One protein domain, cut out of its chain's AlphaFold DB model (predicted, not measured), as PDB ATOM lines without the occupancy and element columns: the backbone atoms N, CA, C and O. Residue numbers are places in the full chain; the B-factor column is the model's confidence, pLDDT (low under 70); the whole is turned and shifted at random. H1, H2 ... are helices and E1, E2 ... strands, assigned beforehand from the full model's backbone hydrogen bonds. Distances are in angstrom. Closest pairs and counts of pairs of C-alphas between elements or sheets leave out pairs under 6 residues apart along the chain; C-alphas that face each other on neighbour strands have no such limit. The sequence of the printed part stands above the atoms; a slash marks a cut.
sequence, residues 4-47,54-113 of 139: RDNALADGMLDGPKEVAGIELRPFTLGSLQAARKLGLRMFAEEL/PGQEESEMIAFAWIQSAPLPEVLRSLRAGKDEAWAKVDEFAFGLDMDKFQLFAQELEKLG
ATOM      1  N   ARG A   4     152.022 188.237 179.400       65.62
ATOM      2  CA  ARG A   4     152.018 187.716 178.030       65.62
ATOM      3  C   ARG A   4     152.302 186.261 177.738       65.62
ATOM      4  O   ARG A   4     151.612 185.293 178.061       65.62
ATOM      5  N   ASP A   5     153.361 186.210 176.958       63.31
ATOM      6  CA  ASP A   5     154.050 185.045 176.491       63.31
ATOM      7  C   ASP A   5     154.370 184.089 177.639       63.31
ATOM      8  O   ASP A   5     154.370 182.889 177.401       63.31
ATOM      9  N   ASN A   6     154.600 184.581 178.865       65.19
ATOM     10  CA  ASN A   6     154.845 183.722 180.024       65.19
ATOM     11  C   ASN A   6     153.588 182.941 180.429       65.19
ATOM     12  O   ASN A   6     153.663 181.725 180.555       65.19
ATOM     13  N   ALA A   7     152.426 183.591 180.552       65.69
ATOM     14  CA  ALA A   7     151.173 182.906 180.882       65.69
ATOM     15  C   ALA A   7     150.738 181.939 179.770       65.69
ATOM     16  O   ALA A   7     150.337 180.809 180.043       65.69
ATOM     17  N   LEU A   8     150.895 182.342 178.501       65.56
ATOM     18  CA  LEU A   8     150.643 181.443 177.372       65.56
ATOM     19  C   LEU A   8     151.621 180.261 177.371       65.56
ATOM     20  O   LEU A   8     151.203 179.138 177.104       65.56
ATOM     21  N   ALA A   9     152.903 180.488 177.672       63.19
ATOM     22  CA  ALA A   9     153.899 179.425 177.768       63.19
ATOM     23  C   ALA A   9     153.601 178.465 178.926       63.19
ATOM     24  O   ALA A   9     153.662 177.256 178.720       63.19
ATOM     25  N   ASP A  10     153.213 178.971 180.095       67.19
ATOM     26  CA  ASP A  10     152.812 178.153 181.243       67.19
ATOM     27  C   ASP A  10     151.545 177.346 180.927       67.19
ATOM     28  O   ASP A  10     151.507 176.135 181.141       67.19
ATOM     29  N   GLY A  11     150.548 177.969 180.294       67.38
ATOM     30  CA  GLY A  11     149.347 177.287 179.810       67.38
ATOM     31  C   GLY A  11     149.627 176.236 178.728       67.38
ATOM     32  O   GLY A  11     148.896 175.254 178.620       67.38
ATOM     33  N   MET A  12     150.701 176.398 177.946       64.94
ATOM     34  CA  MET A  12     151.164 175.383 176.990       64.94
ATOM     35  C   MET A  12     151.864 174.191 177.651       64.94
ATOM     36  O   MET A  12     151.974 173.128 177.035       64.94
ATOM     37  N   LEU A  13     152.363 174.367 178.875       64.88
ATOM     38  CA  LEU A  13     152.947 173.300 179.685       64.88
ATOM     39  C   LEU A  13     151.886 172.550 180.502       64.88
ATOM     40  O   LEU A  13     152.155 171.441 180.971       64.88
ATOM     41  N   ASP A  14     150.686 173.118 180.634       72.56
ATOM     42  CA  ASP A  14     149.551 172.488 181.296       72.56
ATOM     43  C   ASP A  14     148.954 171.345 180.455       72.56
ATOM     44  O   ASP A  14     148.793 171.422 179.233       72.56
ATOM     45  N   GLY A  15     148.630 170.242 181.131       77.19
ATOM     46  CA  GLY A  15     148.016 169.063 180.520       77.19
ATOM     47  C   GLY A  15     146.523 169.241 180.206       77.19
ATOM     48  O   GLY A  15     145.964 170.320 180.394       77.19
ATOM     49  N   PRO A  16     145.846 168.175 179.733       84.56
ATOM     50  CA  PRO A  16     144.396 168.181 179.572       84.56
ATOM     51  C   PRO A  16     143.700 168.509 180.898       84.56
ATOM     52  O   PRO A  16     144.149 168.069 181.961       84.56
ATOM     53  N   LYS A  17     142.593 169.252 180.834       84.31
ATOM     54  CA  LYS A  17     141.807 169.649 182.010       84.31
ATOM     55  C   LYS A  17     140.338 169.341 181.805       84.31
ATOM     56  O   LYS A  17     139.835 169.444 180.697       84.31
ATOM     57  N   GLU A  18     139.632 169.020 182.878       86.62
ATOM     58  CA  GLU A  18     138.179 168.890 182.846       86.62
ATOM     59  C   GLU A  18     137.546 170.138 183.462       86.62
ATOM     60  O   GLU A  18     137.824 170.481 184.612       86.62
ATOM     61  N   VAL A  19     136.694 170.821 182.697       83.75
ATOM     62  CA  VAL A  19     135.954 172.006 183.140       83.75
ATOM     63  C   VAL A  19     134.479 171.764 182.885       83.75
ATOM     64  O   VAL A  19     134.067 171.505 181.760       83.75
ATOM     65  N   ALA A  20     133.676 171.825 183.947       80.69
ATOM     66  CA  ALA A  20     132.224 171.668 183.869       80.69
ATOM     67  C   ALA A  20     131.756 170.373 183.156       80.69
ATOM     68  O   ALA A  20     130.741 170.360 182.456       80.69
ATOM     69  N   GLY A  21     132.507 169.277 183.333       82.69
ATOM     70  CA  GLY A  21     132.243 167.979 182.700       82.69
ATOM     71  C   GLY A  21     132.673 167.887 181.232       82.69
ATOM     72  O   GLY A  21     132.313 166.927 180.552       82.69
ATOM     73  N   ILE A  22     133.407 168.882 180.725       84.12
ATOM     74  CA  ILE A  22     133.955 168.920 179.370       84.12
ATOM     75  C   ILE A  22     135.480 168.840 179.456       84.12
ATOM     76  O   ILE A  22     136.126 169.636 180.137       84.12
ATOM     77  N   GLU A  23     136.059 167.885 178.733       89.19
ATOM     78  CA  GLU A  23     137.507 167.749 178.620       89.19
ATOM     79  C   GLU A  23     138.063 168.783 177.629       89.19
ATOM     80  O   GLU A  23     137.715 168.811 176.445       89.19
ATOM     81  N   LEU A  24     138.939 169.642 178.133       87.81
ATOM     82  CA  LEU A  24     139.726 170.603 177.386       87.81
ATOM     83  C   LEU A  24     141.091 169.998 177.068       87.81
ATOM     84  O   LEU A  24     141.828 169.564 177.958       87.81
ATOM     85  N   ARG A  25     141.457 170.007 175.785       88.56
ATOM     86  CA  ARG A  25     142.819 169.658 175.364       88.56
ATOM     87  C   ARG A  25     143.828 170.712 175.841       88.56
ATOM     88  O   ARG A  25     143.448 171.866 176.043       88.56
ATOM     89  N   PRO A  26     145.115 170.337 175.948       86.56
ATOM     90  CA  PRO A  26     146.185 171.277 176.243       86.56
ATOM     91  C   PRO A  26     146.183 172.455 175.276       86.56
ATOM     92  O   PRO A  26     145.936 172.292 174.072       86.56
ATOM     93  N   PHE A  27     146.535 173.633 175.778       84.75
ATOM     94  CA  PHE A  27     146.789 174.758 174.902       84.75
ATOM     95  C   PHE A  27     148.090 174.504 174.131       84.75
ATOM     96  O   PHE A  27     149.137 174.238 174.702       84.75
ATOM     97  N   THR A  28     148.037 174.510 172.800       85.88
ATOM     98  CA  THR A  28     149.212 174.218 171.964       85.88
ATOM     99  C   THR A  28     149.402 175.286 170.899       85.88
ATOM    100  O   THR A  28     148.516 176.102 170.636       85.88
ATOM    101  N   LEU A  29     150.525 175.218 170.177       85.56
ATOM    102  CA  LEU A  29     150.725 176.023 168.972       85.56
ATOM    103  C   LEU A  29     149.582 175.836 167.951       85.56
ATOM    104  O   LEU A  29     149.231 176.777 167.241       85.56
ATOM    105  N   GLY A  30     148.975 174.644 167.893       88.56
ATOM    106  CA  GLY A  30     147.805 174.381 167.055       88.56
ATOM    107  C   GLY A  30     146.569 175.163 167.506       88.56
ATOM    108  O   GLY A  30     145.879 175.739 166.667       88.56
ATOM    109  N   SER A  31     146.334 175.254 168.816       88.81
ATOM    110  CA  SER A  31     145.257 176.069 169.388       88.81
ATOM    111  C   SER A  31     145.482 177.564 169.113       88.81
ATOM    112  O   SER A  31     144.552 178.251 168.704       88.81
ATOM    113  N   LEU A  32     146.723 178.060 169.228       87.38
ATOM    114  CA  LEU A  32     147.064 179.446 168.878       87.38
ATOM    115  C   LEU A  32     146.828 179.737 167.385       87.38
ATOM    116  O   LEU A  32     146.296 180.785 167.016       87.38
ATOM    117  N   GLN A  33     147.189 178.804 166.501       90.44
ATOM    118  CA  GLN A  33     146.904 178.941 165.070       90.44
ATOM    119  C   GLN A  33     145.402 178.909 164.766       90.44
ATOM    120  O   GLN A  33     144.951 179.633 163.880       90.44
ATOM    121  N   ALA A  34     144.627 178.088 165.478       92.81
ATOM    122  CA  ALA A  34     143.173 178.064 165.357       92.81
ATOM    123  C   ALA A  34     142.553 179.401 165.794       92.81
ATOM    124  O   ALA A  34     141.755 179.963 165.046       92.81
ATOM    125  N   ALA A  35     143.000 179.954 166.926       90.69
ATOM    126  CA  ALA A  35     142.585 181.273 167.399       90.69
ATOM    127  C   ALA A  35     142.871 182.371 166.361       90.69
ATOM    128  O   ALA A  35     141.982 183.150 166.029       90.69
ATOM    129  N   ARG A  36     144.066 182.374 165.750       89.81
ATOM    130  CA  ARG A  36     144.414 183.302 164.653       89.81
ATOM    131  C   ARG A  36     143.496 183.163 163.440       89.81
ATOM    132  O   ARG A  36     143.086 184.163 162.868       89.81
ATOM    133  N   LYS A  37     143.156 181.934 163.041       92.38
ATOM    134  CA  LYS A  37     142.261 181.681 161.896       92.38
ATOM    135  C   LYS A  37     140.830 182.157 162.142       92.38
ATOM    136  O   LYS A  37     140.158 182.558 161.197       92.38
ATOM    137  N   LEU A  38     140.373 182.101 163.390       92.38
ATOM    138  CA  LEU A  38     139.060 182.601 163.794       92.38
ATOM    139  C   LEU A  38     139.059 184.107 164.080       92.38
ATOM    140  O   LEU A  38     138.002 184.735 164.003       92.38
ATOM    141  N   GLY A  39     140.234 184.697 164.305       89.50
ATOM    142  CA  GLY A  39     140.396 186.101 164.672       89.50
ATOM    143  C   GLY A  39     140.063 186.362 166.137       89.50
ATOM    144  O   GLY A  39     139.455 187.381 166.427       89.50
ATOM    145  N   LEU A  40     140.404 185.427 167.032       88.38
ATOM    146  CA  LEU A  40     140.187 185.584 168.471       88.38
ATOM    147  C   LEU A  40     141.304 186.458 169.053       88.38
ATOM    148  O   LEU A  40     142.381 185.947 169.380       88.38
ATOM    149  N   ARG A  41     141.081 187.770 169.122       84.38
ATOM    150  CA  ARG A  41     142.076 188.769 169.537       84.38
ATOM    151  C   ARG A  41     142.629 188.475 170.932       84.38
ATOM    152  O   ARG A  41     143.848 188.524 171.109       84.38
ATOM    153  N   MET A  42     141.782 188.034 171.867       78.19
ATOM    154  CA  MET A  42     142.172 187.676 173.240       78.19
ATOM    155  C   MET A  42     143.294 186.628 173.281       78.19
ATOM    156  O   MET A  42     144.168 186.669 174.143       78.19
ATOM    157  N   PHE A  43     143.318 185.707 172.313       78.81
ATOM    158  CA  PHE A  43     144.257 184.583 172.288       78.81
ATOM    159  C   PHE A  43     145.351 184.732 171.221       78.81
ATOM    160  O   PHE A  43     146.441 184.181 171.373       78.81
ATOM    161  N   ALA A  44     145.089 185.470 170.140       75.19
ATOM    162  CA  ALA A  44     145.909 185.477 168.929       75.19
ATOM    163  C   ALA A  44     146.800 186.714 168.739       75.19
ATOM    164  O   ALA A  44     147.854 186.585 168.104       75.19
ATOM    165  N   GLU A  45     146.378 187.874 169.248       67.44
ATOM    166  CA  GLU A  45     146.994 189.183 168.986       67.44
ATOM    167  C   GLU A  45     147.377 189.877 170.296       67.44
ATOM    168  O   GLU A  45     146.707 189.681 171.308       67.44
ATOM    169  N   GLU A  46     148.434 190.697 170.291       57.22
ATOM    170  CA  GLU A  46     148.586 191.724 171.330       57.22
ATOM    171  C   GLU A  46     147.373 192.645 171.204       57.22
ATOM    172  O   GLU A  46     147.133 193.190 170.126       57.22
ATOM    173  N   LEU A  47     146.571 192.745 172.268       55.12
ATOM    174  CA  LEU A  47     145.439 193.665 172.296       55.12
ATOM    175  C   LEU A  47     146.016 195.061 172.023       55.12
ATOM    176  O   LEU A  47     146.800 195.570 172.824       55.12
ATOM    177  N   PRO A  54     131.445 195.325 172.846       76.75
ATOM    178  CA  PRO A  54     130.630 194.677 173.869       76.75
ATOM    179  C   PRO A  54     130.083 193.323 173.386       76.75
ATOM    180  O   PRO A  54     129.447 193.255 172.333       76.75
ATOM    181  N   GLY A  55     130.303 192.248 174.151       79.06
ATOM    182  CA  GLY A  55     129.879 190.887 173.788       79.06
ATOM    183  C   GLY A  55     130.891 190.089 172.950       79.06
ATOM    184  O   GLY A  55     130.698 188.890 172.704       79.06
ATOM    185  N   GLN A  56     131.963 190.732 172.472       84.38
ATOM    186  CA  GLN A  56     132.998 190.063 171.686       84.38
ATOM    187  C   GLN A  56     133.850 189.137 172.559       84.38
ATOM    188  O   GLN A  56     134.204 188.047 172.114       84.38
ATOM    189  N   GLU A  57     134.127 189.523 173.802       82.81
ATOM    190  CA  GLU A  57     134.894 188.710 174.747       82.81
ATOM    191  C   GLU A  57     134.235 187.354 174.995       82.81
ATOM    192  O   GLU A  57     134.870 186.307 174.854       82.81
ATOM    193  N   GLU A  58     132.937 187.345 175.295       86.88
ATOM    194  CA  GLU A  58     132.173 186.122 175.523       86.88
ATOM    195  C   GLU A  58     132.161 185.237 174.277       86.88
ATOM    196  O   GLU A  58     132.367 184.024 174.368       86.88
ATOM    197  N   SER A  59     131.995 185.847 173.103       90.12
ATOM    198  CA  SER A  59     132.019 185.135 171.823       90.12
ATOM    199  C   SER A  59     133.382 184.483 171.562       90.12
ATOM    200  O   SER A  59     133.454 183.327 171.135       90.12
ATOM    201  N   GLU A  60     134.478 185.186 171.854       90.00
ATOM    202  CA  GLU A  60     135.833 184.659 171.700       90.00
ATOM    203  C   GLU A  60     136.154 183.558 172.721       90.00
ATOM    204  O   GLU A  60     136.767 182.550 172.358       90.00
ATOM    205  N   MET A  61     135.691 183.696 173.967       87.69
ATOM    206  CA  MET A  61     135.810 182.659 174.998       87.69
ATOM    207  C   MET A  61     135.075 181.377 174.599       87.69
ATOM    208  O   MET A  61     135.638 180.286 174.709       87.69
ATOM    209  N   ILE A  62     133.847 181.487 174.082       91.94
ATOM    210  CA  ILE A  62     133.071 180.334 173.603       91.94
ATOM    211  C   ILE A  62     133.772 179.679 172.408       91.94
ATOM    212  O   ILE A  62     133.923 178.454 172.373       91.94
ATOM    213  N   ALA A  63     134.257 180.477 171.453       94.12
ATOM    214  CA  ALA A  63     135.000 179.968 170.305       94.12
ATOM    215  C   ALA A  63     136.260 179.210 170.734       94.12
ATOM    216  O   ALA A  63     136.554 178.129 170.215       94.12
ATOM    217  N   PHE A  64     136.994 179.734 171.713       91.06
ATOM    218  CA  PHE A  64     138.172 179.064 172.239       91.06
ATOM    219  C   PHE A  64     137.813 177.791 173.017       91.06
ATOM    220  O   PHE A  64     138.447 176.756 172.812       91.06
ATOM    221  N   ALA A  65     136.751 177.800 173.826       90.06
ATOM    222  CA  ALA A  65     136.253 176.599 174.496       90.06
ATOM    223  C   ALA A  65     135.864 175.502 173.486       90.06
ATOM    224  O   ALA A  65     136.205 174.332 173.685       90.06
ATOM    225  N   TRP A  66     135.250 175.861 172.354       95.00
ATOM    226  CA  TRP A  66     134.979 174.931 171.253       95.00
ATOM    227  C   TRP A  66     136.272 174.369 170.641       95.00
ATOM    228  O   TRP A  66     136.407 173.148 170.506       95.00
ATOM    229  N   ILE A  67     137.265 175.221 170.347       94.00
ATOM    230  CA  ILE A  67     138.587 174.793 169.846       94.00
ATOM    231  C   ILE A  67     139.237 173.780 170.784       94.00
ATOM    232  O   ILE A  67     139.953 172.905 170.300       94.00
ATOM    233  N   GLN A  68     139.029 173.890 172.095       91.38
ATOM    234  CA  GLN A  68     139.667 173.017 173.078       91.38
ATOM    235  C   GLN A  68     138.866 171.747 173.399       91.38
ATOM    236  O   GLN A  68     139.458 170.750 173.816       91.38
ATOM    237  N   SER A  69     137.553 171.728 173.166       92.81
ATOM    238  CA  SER A  69     136.678 170.615 173.571       92.81
ATOM    239  C   SER A  69     136.130 169.783 172.407       92.81
ATOM    240  O   SER A  69     136.091 168.556 172.491       92.81
ATOM    241  N   ALA A  70     135.794 170.394 171.268       95.38
ATOM    242  CA  ALA A  70     135.166 169.690 170.146       95.38
ATOM    243  C   ALA A  70     136.142 168.742 169.431       95.38
ATOM    244  O   ALA A  70     137.318 169.088 169.316       95.38
ATOM    245  N   PRO A  71     135.726 167.581 168.896       95.25
ATOM    246  CA  PRO A  71     136.641 166.614 168.283       95.25
ATOM    247  C   PRO A  71     137.640 167.253 167.306       95.25
ATOM    248  O   PRO A  71     137.258 167.956 166.373       95.25
ATOM    249  N   LEU A  72     138.941 166.994 167.479       94.94
ATOM    250  CA  LEU A  72     139.982 167.650 166.676       94.94
ATOM    251  C   LEU A  72     139.774 167.525 165.148       94.94
ATOM    252  O   LEU A  72     139.963 168.524 164.450       94.94
ATOM    253  N   PRO A  73     139.352 166.368 164.587       97.31
ATOM    254  CA  PRO A  73     139.058 166.272 163.157       97.31
ATOM    255  C   PRO A  73     137.953 167.225 162.687       97.31
ATOM    256  O   PRO A  73     138.003 167.702 161.555       97.31
ATOM    257  N   GLU A  74     136.968 167.506 163.539       97.31
ATOM    258  CA  GLU A  74     135.898 168.460 163.255       97.31
ATOM    259  C   GLU A  74     136.421 169.892 163.271       97.31
ATOM    260  O   GLU A  74     136.247 170.591 162.277       97.31
ATOM    261  N   VAL A  75     137.159 170.281 164.315       96.56
ATOM    262  CA  VAL A  75     137.780 171.613 164.401       96.56
ATOM    263  C   VAL A  75     138.639 171.888 163.164       96.56
ATOM    264  O   VAL A  75     138.481 172.904 162.489       96.56
ATOM    265  N   LEU A  76     139.517 170.947 162.801       96.94
ATOM    266  CA  LEU A  76     140.385 171.091 161.632       96.94
ATOM    267  C   LEU A  76     139.604 171.148 160.318       96.94
ATOM    268  O   LEU A  76     140.022 171.858 159.404       96.94
ATOM    269  N   ARG A  77     138.508 170.393 160.193       97.94
ATOM    270  CA  ARG A  77     137.657 170.412 158.999       97.94
ATOM    271  C   ARG A  77     136.968 171.764 158.851       97.94
ATOM    272  O   ARG A  77     137.070 172.348 157.777       97.94
ATOM    273  N   SER A  78     136.342 172.279 159.907       97.81
ATOM    274  CA  SER A  78     135.633 173.563 159.857       97.81
ATOM    275  C   SER A  78     136.593 174.721 159.585       97.81
ATOM    276  O   SER A  78     136.365 175.507 158.673       97.81
ATOM    277  N   LEU A  79     137.758 174.749 160.246       96.44
ATOM    278  CA  LEU A  79     138.794 175.759 159.982       96.44
ATOM    279  C   LEU A  79     139.348 175.717 158.547       96.44
ATOM    280  O   LEU A  79     139.858 176.724 158.061       96.44
ATOM    281  N   ARG A  80     139.325 174.556 157.878       96.75
ATOM    282  CA  ARG A  80     139.716 174.434 156.460       96.75
ATOM    283  C   ARG A  80     138.609 174.878 155.513       96.75
ATOM    284  O   ARG A  80     138.926 175.363 154.433       96.75
ATOM    285  N   ALA A  81     137.352 174.670 155.894       96.50
ATOM    286  CA  ALA A  81     136.193 175.079 155.112       96.50
ATOM    287  C   ALA A  81     136.025 176.607 155.101       96.50
ATOM    288  O   ALA A  81     135.636 177.166 154.081       96.50
ATOM    289  N   GLY A  82     136.390 177.281 156.194       95.00
ATOM    290  CA  GLY A  82     136.435 178.738 156.273       95.00
ATOM    291  C   GLY A  82     136.078 179.257 157.660       95.00
ATOM    292  O   GLY A  82     135.626 178.504 158.520       95.00
ATOM    293  N   LYS A  83     136.280 180.564 157.873       94.19
ATOM    294  CA  LYS A  83     135.937 181.229 159.138       94.19
ATOM    295  C   LYS A  83     134.438 181.107 159.437       94.19
ATOM    296  O   LYS A  83     134.098 180.735 160.551       94.19
ATOM    297  N   ASP A  84     133.574 181.315 158.445       96.25
ATOM    298  CA  ASP A  84     132.114 181.272 158.627       96.25
ATOM    299  C   ASP A  84     131.612 179.880 159.040       96.25
ATOM    300  O   ASP A  84     130.829 179.758 159.977       96.25
ATOM    301  N   GLU A  85     132.118 178.812 158.411       96.44
ATOM    302  CA  GLU A  85     131.777 177.429 158.785       96.44
ATOM    303  C   GLU A  85     132.257 177.093 160.204       96.44
ATOM    304  O   GLU A  85     131.590 176.381 160.953       96.44
ATOM    305  N   ALA A  86     133.428 177.600 160.589       96.94
ATOM    306  CA  ALA A  86     133.930 177.412 161.940       96.94
ATOM    307  C   ALA A  86     133.076 178.167 162.971       96.94
ATOM    308  O   ALA A  86     132.741 177.579 163.994       96.94
ATOM    309  N   TRP A  87     132.650 179.401 162.681       97.44
ATOM    310  CA  TRP A  87     131.734 180.146 163.551       97.44
ATOM    311  C   TRP A  87     130.353 179.496 163.654       97.44
ATOM    312  O   TRP A  87     129.833 179.401 164.756       97.44
ATOM    313  N   ALA A  88     129.822 178.909 162.578       97.62
ATOM    314  CA  ALA A  88     128.583 178.132 162.661       97.62
ATOM    315  C   ALA A  88     128.690 176.958 163.659       97.62
ATOM    316  O   ALA A  88     127.739 176.658 164.380       97.62
ATOM    317  N   LYS A  89     129.861 176.310 163.757       98.06
ATOM    318  CA  LYS A  89     130.114 175.266 164.768       98.06
ATOM    319  C   LYS A  89     130.295 175.804 166.178       98.06
ATOM    320  O   LYS A  89     129.890 175.134 167.127       98.06
ATOM    321  N   VAL A  90     130.871 176.993 166.315       96.94
ATOM    322  CA  VAL A  90     130.924 177.699 167.599       96.94
ATOM    323  C   VAL A  90     129.510 178.026 168.077       96.94
ATOM    324  O   VAL A  90     129.199 177.752 169.232       96.94
ATOM    325  N   ASP A  91     128.636 178.511 167.196       96.50
ATOM    326  CA  ASP A  91     127.243 178.816 167.529       96.50
ATOM    327  C   ASP A  91     126.485 177.552 167.958       96.50
ATOM    328  O   ASP A  91     125.855 177.535 169.014       96.50
ATOM    329  N   GLU A  92     126.591 176.460 167.188       96.56
ATOM    330  CA  GLU A  92     126.012 175.156 167.558       96.56
ATOM    331  C   GLU A  92     126.482 174.694 168.946       96.56
ATOM    332  O   GLU A  92     125.682 174.214 169.752       96.56
ATOM    333  N   PHE A  93     127.772 174.859 169.240       94.62
ATOM    334  CA  PHE A  93     128.345 174.548 170.544       94.62
ATOM    335  C   PHE A  93     127.796 175.460 171.649       94.62
ATOM    336  O   PHE A  93     127.450 174.963 172.722       94.62
ATOM    337  N   ALA A  94     127.643 176.759 171.381       93.50
ATOM    338  CA  ALA A  94     127.110 177.741 172.322       93.50
ATOM    339  C   ALA A  94     125.686 177.394 172.781       93.50
ATOM    340  O   ALA A  94     125.378 177.519 173.964       93.50
ATOM    341  N   PHE A  95     124.835 176.872 171.889       93.69
ATOM    342  CA  PHE A  95     123.492 176.393 172.255       93.69
ATOM    343  C   PHE A  95     123.502 175.217 173.247       93.69
ATOM    344  O   PHE A  95     122.495 174.965 173.911       93.69
ATOM    345  N   GLY A  96     124.617 174.488 173.354       89.81
ATOM    346  CA  GLY A  96     124.816 173.413 174.327       89.81
ATOM    347  C   GLY A  96     125.390 173.874 175.672       89.81
ATOM    348  O   GLY A  96     125.472 173.065 176.605       89.81
ATOM    349  N   LEU A  97     125.791 175.142 175.787       87.75
ATOM    350  CA  LEU A  97     126.341 175.716 177.008       87.75
ATOM    351  C   LEU A  97     125.235 176.352 177.849       87.75
ATOM    352  O   LEU A  97     124.535 177.266 177.420       87.75
ATOM    353  N   ASP A  98     125.109 175.887 179.087       88.56
ATOM    354  CA  ASP A  98     124.408 176.652 180.113       88.56
ATOM    355  C   ASP A  98     125.332 177.745 180.683       88.56
ATOM    356  O   ASP A  98     126.556 177.719 180.518       88.56
ATOM    357  N   MET A  99     124.732 178.737 181.342       84.00
ATOM    358  CA  MET A  99     125.472 179.879 181.890       84.00
ATOM    359  C   MET A  99     126.468 179.464 182.981       84.00
ATOM    360  O   MET A  99     127.522 180.085 183.108       84.00
ATOM    361  N   ASP A 100     126.173 178.399 183.730       85.50
ATOM    362  CA  ASP A 100     127.056 177.895 184.785       85.50
ATOM    363  C   ASP A 100     128.348 177.311 184.179       85.50
ATOM    364  O   ASP A 100     129.450 177.606 184.644       85.50
ATOM    365  N   LYS A 101     128.243 176.541 183.087       84.44
ATOM    366  CA  LYS A 101     129.397 176.045 182.320       84.44
ATOM    367  C   LYS A 101     130.210 177.181 181.724       84.44
ATOM    368  O   LYS A 101     131.435 177.138 181.800       84.44
ATOM    369  N   PHE A 102     129.551 178.186 181.147       83.94
ATOM    370  CA  PHE A 102     130.249 179.337 180.577       83.94
ATOM    371  C   PHE A 102     131.101 180.060 181.630       83.94
ATOM    372  O   PHE A 102     132.276 180.315 181.386       83.94
ATOM    373  N   GLN A 103     130.562 180.298 182.829       84.12
ATOM    374  CA  GLN A 103     131.322 180.916 183.922       84.12
ATOM    375  C   GLN A 103     132.537 180.082 184.347       84.12
ATOM    376  O   GLN A 103     133.601 180.635 184.620       84.12
ATOM    377  N   LEU A 104     132.403 178.754 184.381       83.38
ATOM    378  CA  LEU A 104     133.524 177.863 184.690       83.38
ATOM    379  C   LEU A 104     134.605 177.900 183.600       83.38
ATOM    380  O   LEU A 104     135.791 177.847 183.925       83.38
ATOM    381  N   PHE A 105     134.216 178.035 182.328       79.44
ATOM    382  CA  PHE A 105     135.170 178.257 181.244       79.44
ATOM    383  C   PHE A 105     135.870 179.606 181.363       79.44
ATOM    384  O   PHE A 105     137.092 179.633 181.274       79.44
ATOM    385  N   ALA A 106     135.136 180.692 181.614       78.62
ATOM    386  CA  ALA A 106     135.718 182.022 181.791       78.62
ATOM    387  C   ALA A 106     136.789 182.019 182.898       78.62
ATOM    388  O   ALA A 106     137.928 182.399 182.650       78.62
ATOM    389  N   GLN A 107     136.477 181.444 184.065       80.62
ATOM    390  CA  GLN A 107     137.431 181.319 185.175       80.62
ATOM    391  C   GLN A 107     138.669 180.486 184.825       80.62
ATOM    392  O   GLN A 107     139.759 180.748 185.332       80.62
ATOM    393  N   GLU A 108     138.531 179.433 184.016       78.31
ATOM    394  CA  GLU A 108     139.692 178.641 183.608       78.31
ATOM    395  C   GLU A 108     140.544 179.371 182.565       78.31
ATOM    396  O   GLU A 108     141.772 179.286 182.599       78.31
ATOM    397  N   LEU A 109     139.915 180.130 181.668       72.06
ATOM    398  CA  LEU A 109     140.614 180.940 180.673       72.06
ATOM    399  C   LEU A 109     141.344 182.126 181.315       72.06
ATOM    400  O   LEU A 109     142.479 182.399 180.935       72.06
ATOM    401  N   GLU A 110     140.770 182.743 182.347       71.38
ATOM    402  CA  GLU A 110     141.446 183.742 183.188       71.38
ATOM    403  C   GLU A 110     142.697 183.176 183.875       71.38
ATOM    404  O   GLU A 110     143.711 183.859 183.996       71.38
ATOM    405  N   LYS A 111     142.682 181.902 184.292       66.31
ATOM    406  CA  LYS A 111     143.882 181.254 184.852       66.31
ATOM    407  C   LYS A 111     144.947 180.979 183.795       66.31
ATOM    408  O   LYS A 111     146.131 181.059 184.105       66.31
ATOM    409  N   LEU A 112     144.537 180.636 182.571       62.22
ATOM    410  CA  LEU A 112     145.451 180.450 181.437       62.22
ATOM    411  C   LEU A 112     146.051 181.775 180.951       62.22
ATOM    412  O   LEU A 112     147.125 181.782 180.354       62.22
ATOM    413  N   GLY A 113     145.381 182.892 181.214       53.78
ATOM    414  CA  GLY A 113     145.883 184.212 180.901       53.78
ATOM    415  C   GLY A 113     145.504 185.201 181.979       53.78
ATOM    416  O   GLY A 113     144.445 185.805 181.874       53.78
TER     417      GLY A 113
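Overview. This is residues 4 to 47 and 54 to 113 of the 139 residues of an uncharacterized protein of Myxococcales bacterium (UniProt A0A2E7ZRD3). Helix H4 runs through the middle of a rounded, mostly helical body, crossed on opposite sides by H6 and H7, while H2 slants past it. The small hairpin E1 E2 packs near the last residues of H4; H5 folds against H6, and H1 lies at the rim. The printed part has 104 residues with seven named helices and two antiparallel strands, in the order H1 E1 E2 H2 H3 H4 H5 H6 H7. It is compact, with a radius of gyration of the C-alphas of 12.7 A and spans of 32 by 30 by 28 A.

Arrangement. E1, residues 17 to 19, and E2, residues 22 to 24, form an antiparallel hairpin, with N 19 and O 22 2.9 A apart, within hydrogen-bond range. Leu 24 and Ser 69 are the closest C-alphas of E2 and H4, residues 56 to 69, at 4.9 A. H4 touches H7, residues 99 to 112, about perpendicular at 84 degrees, closest at C-alphas 61 and 106, 6.8 A. It touches H6, residues 83 to 94, at 85 degrees, closest at C-alphas 63 and 90, 5.4 A. H2, residues 29 to 38, touches H4 at a steep tilt of 43 degrees, opposite ways, closest at C-alphas 31 and 67, 6.8 A. H5, residues 72 to 81, and H6 are a helical hairpin, closest at C-alphas 78 and 86, 4.7 A. H3, residues 41 to 44, touches H2, closest at C-alphas 44 and 36, 5.0 A. H1, residues 4 to 13, touches H7 at residue 112 alone, closest to C-alpha 11, 5.3 A. Every O i to N i+4 pair is within hydrogen-bond range in the helices but H3, too short for one.

Along the chain. H1 begins at C-alpha 4, (152.018, 187.716, 178.030), and is 14.5 A long. E1 and E2 measure 6.4 A and 6.3 A, H2 14.4 A, H3 5.1 A, H4 19.9 A, H5 14.3 A and H6 16.2 A. H7, 20.0 A, ends at C-alpha 112, (145.451, 180.450, 181.437).

Size, cuts and confidence. The C-alphas farthest apart, Asn 6 and Phe 95, are 33.1 A apart. Residues 48 to 53 are not printed; C-alphas 47 and 54 stand 14.9 A apart across the cut. The links printed whole are tight. pLDDT is under 70 in residues 4 to 13, 45 to 47 and 111 to 113.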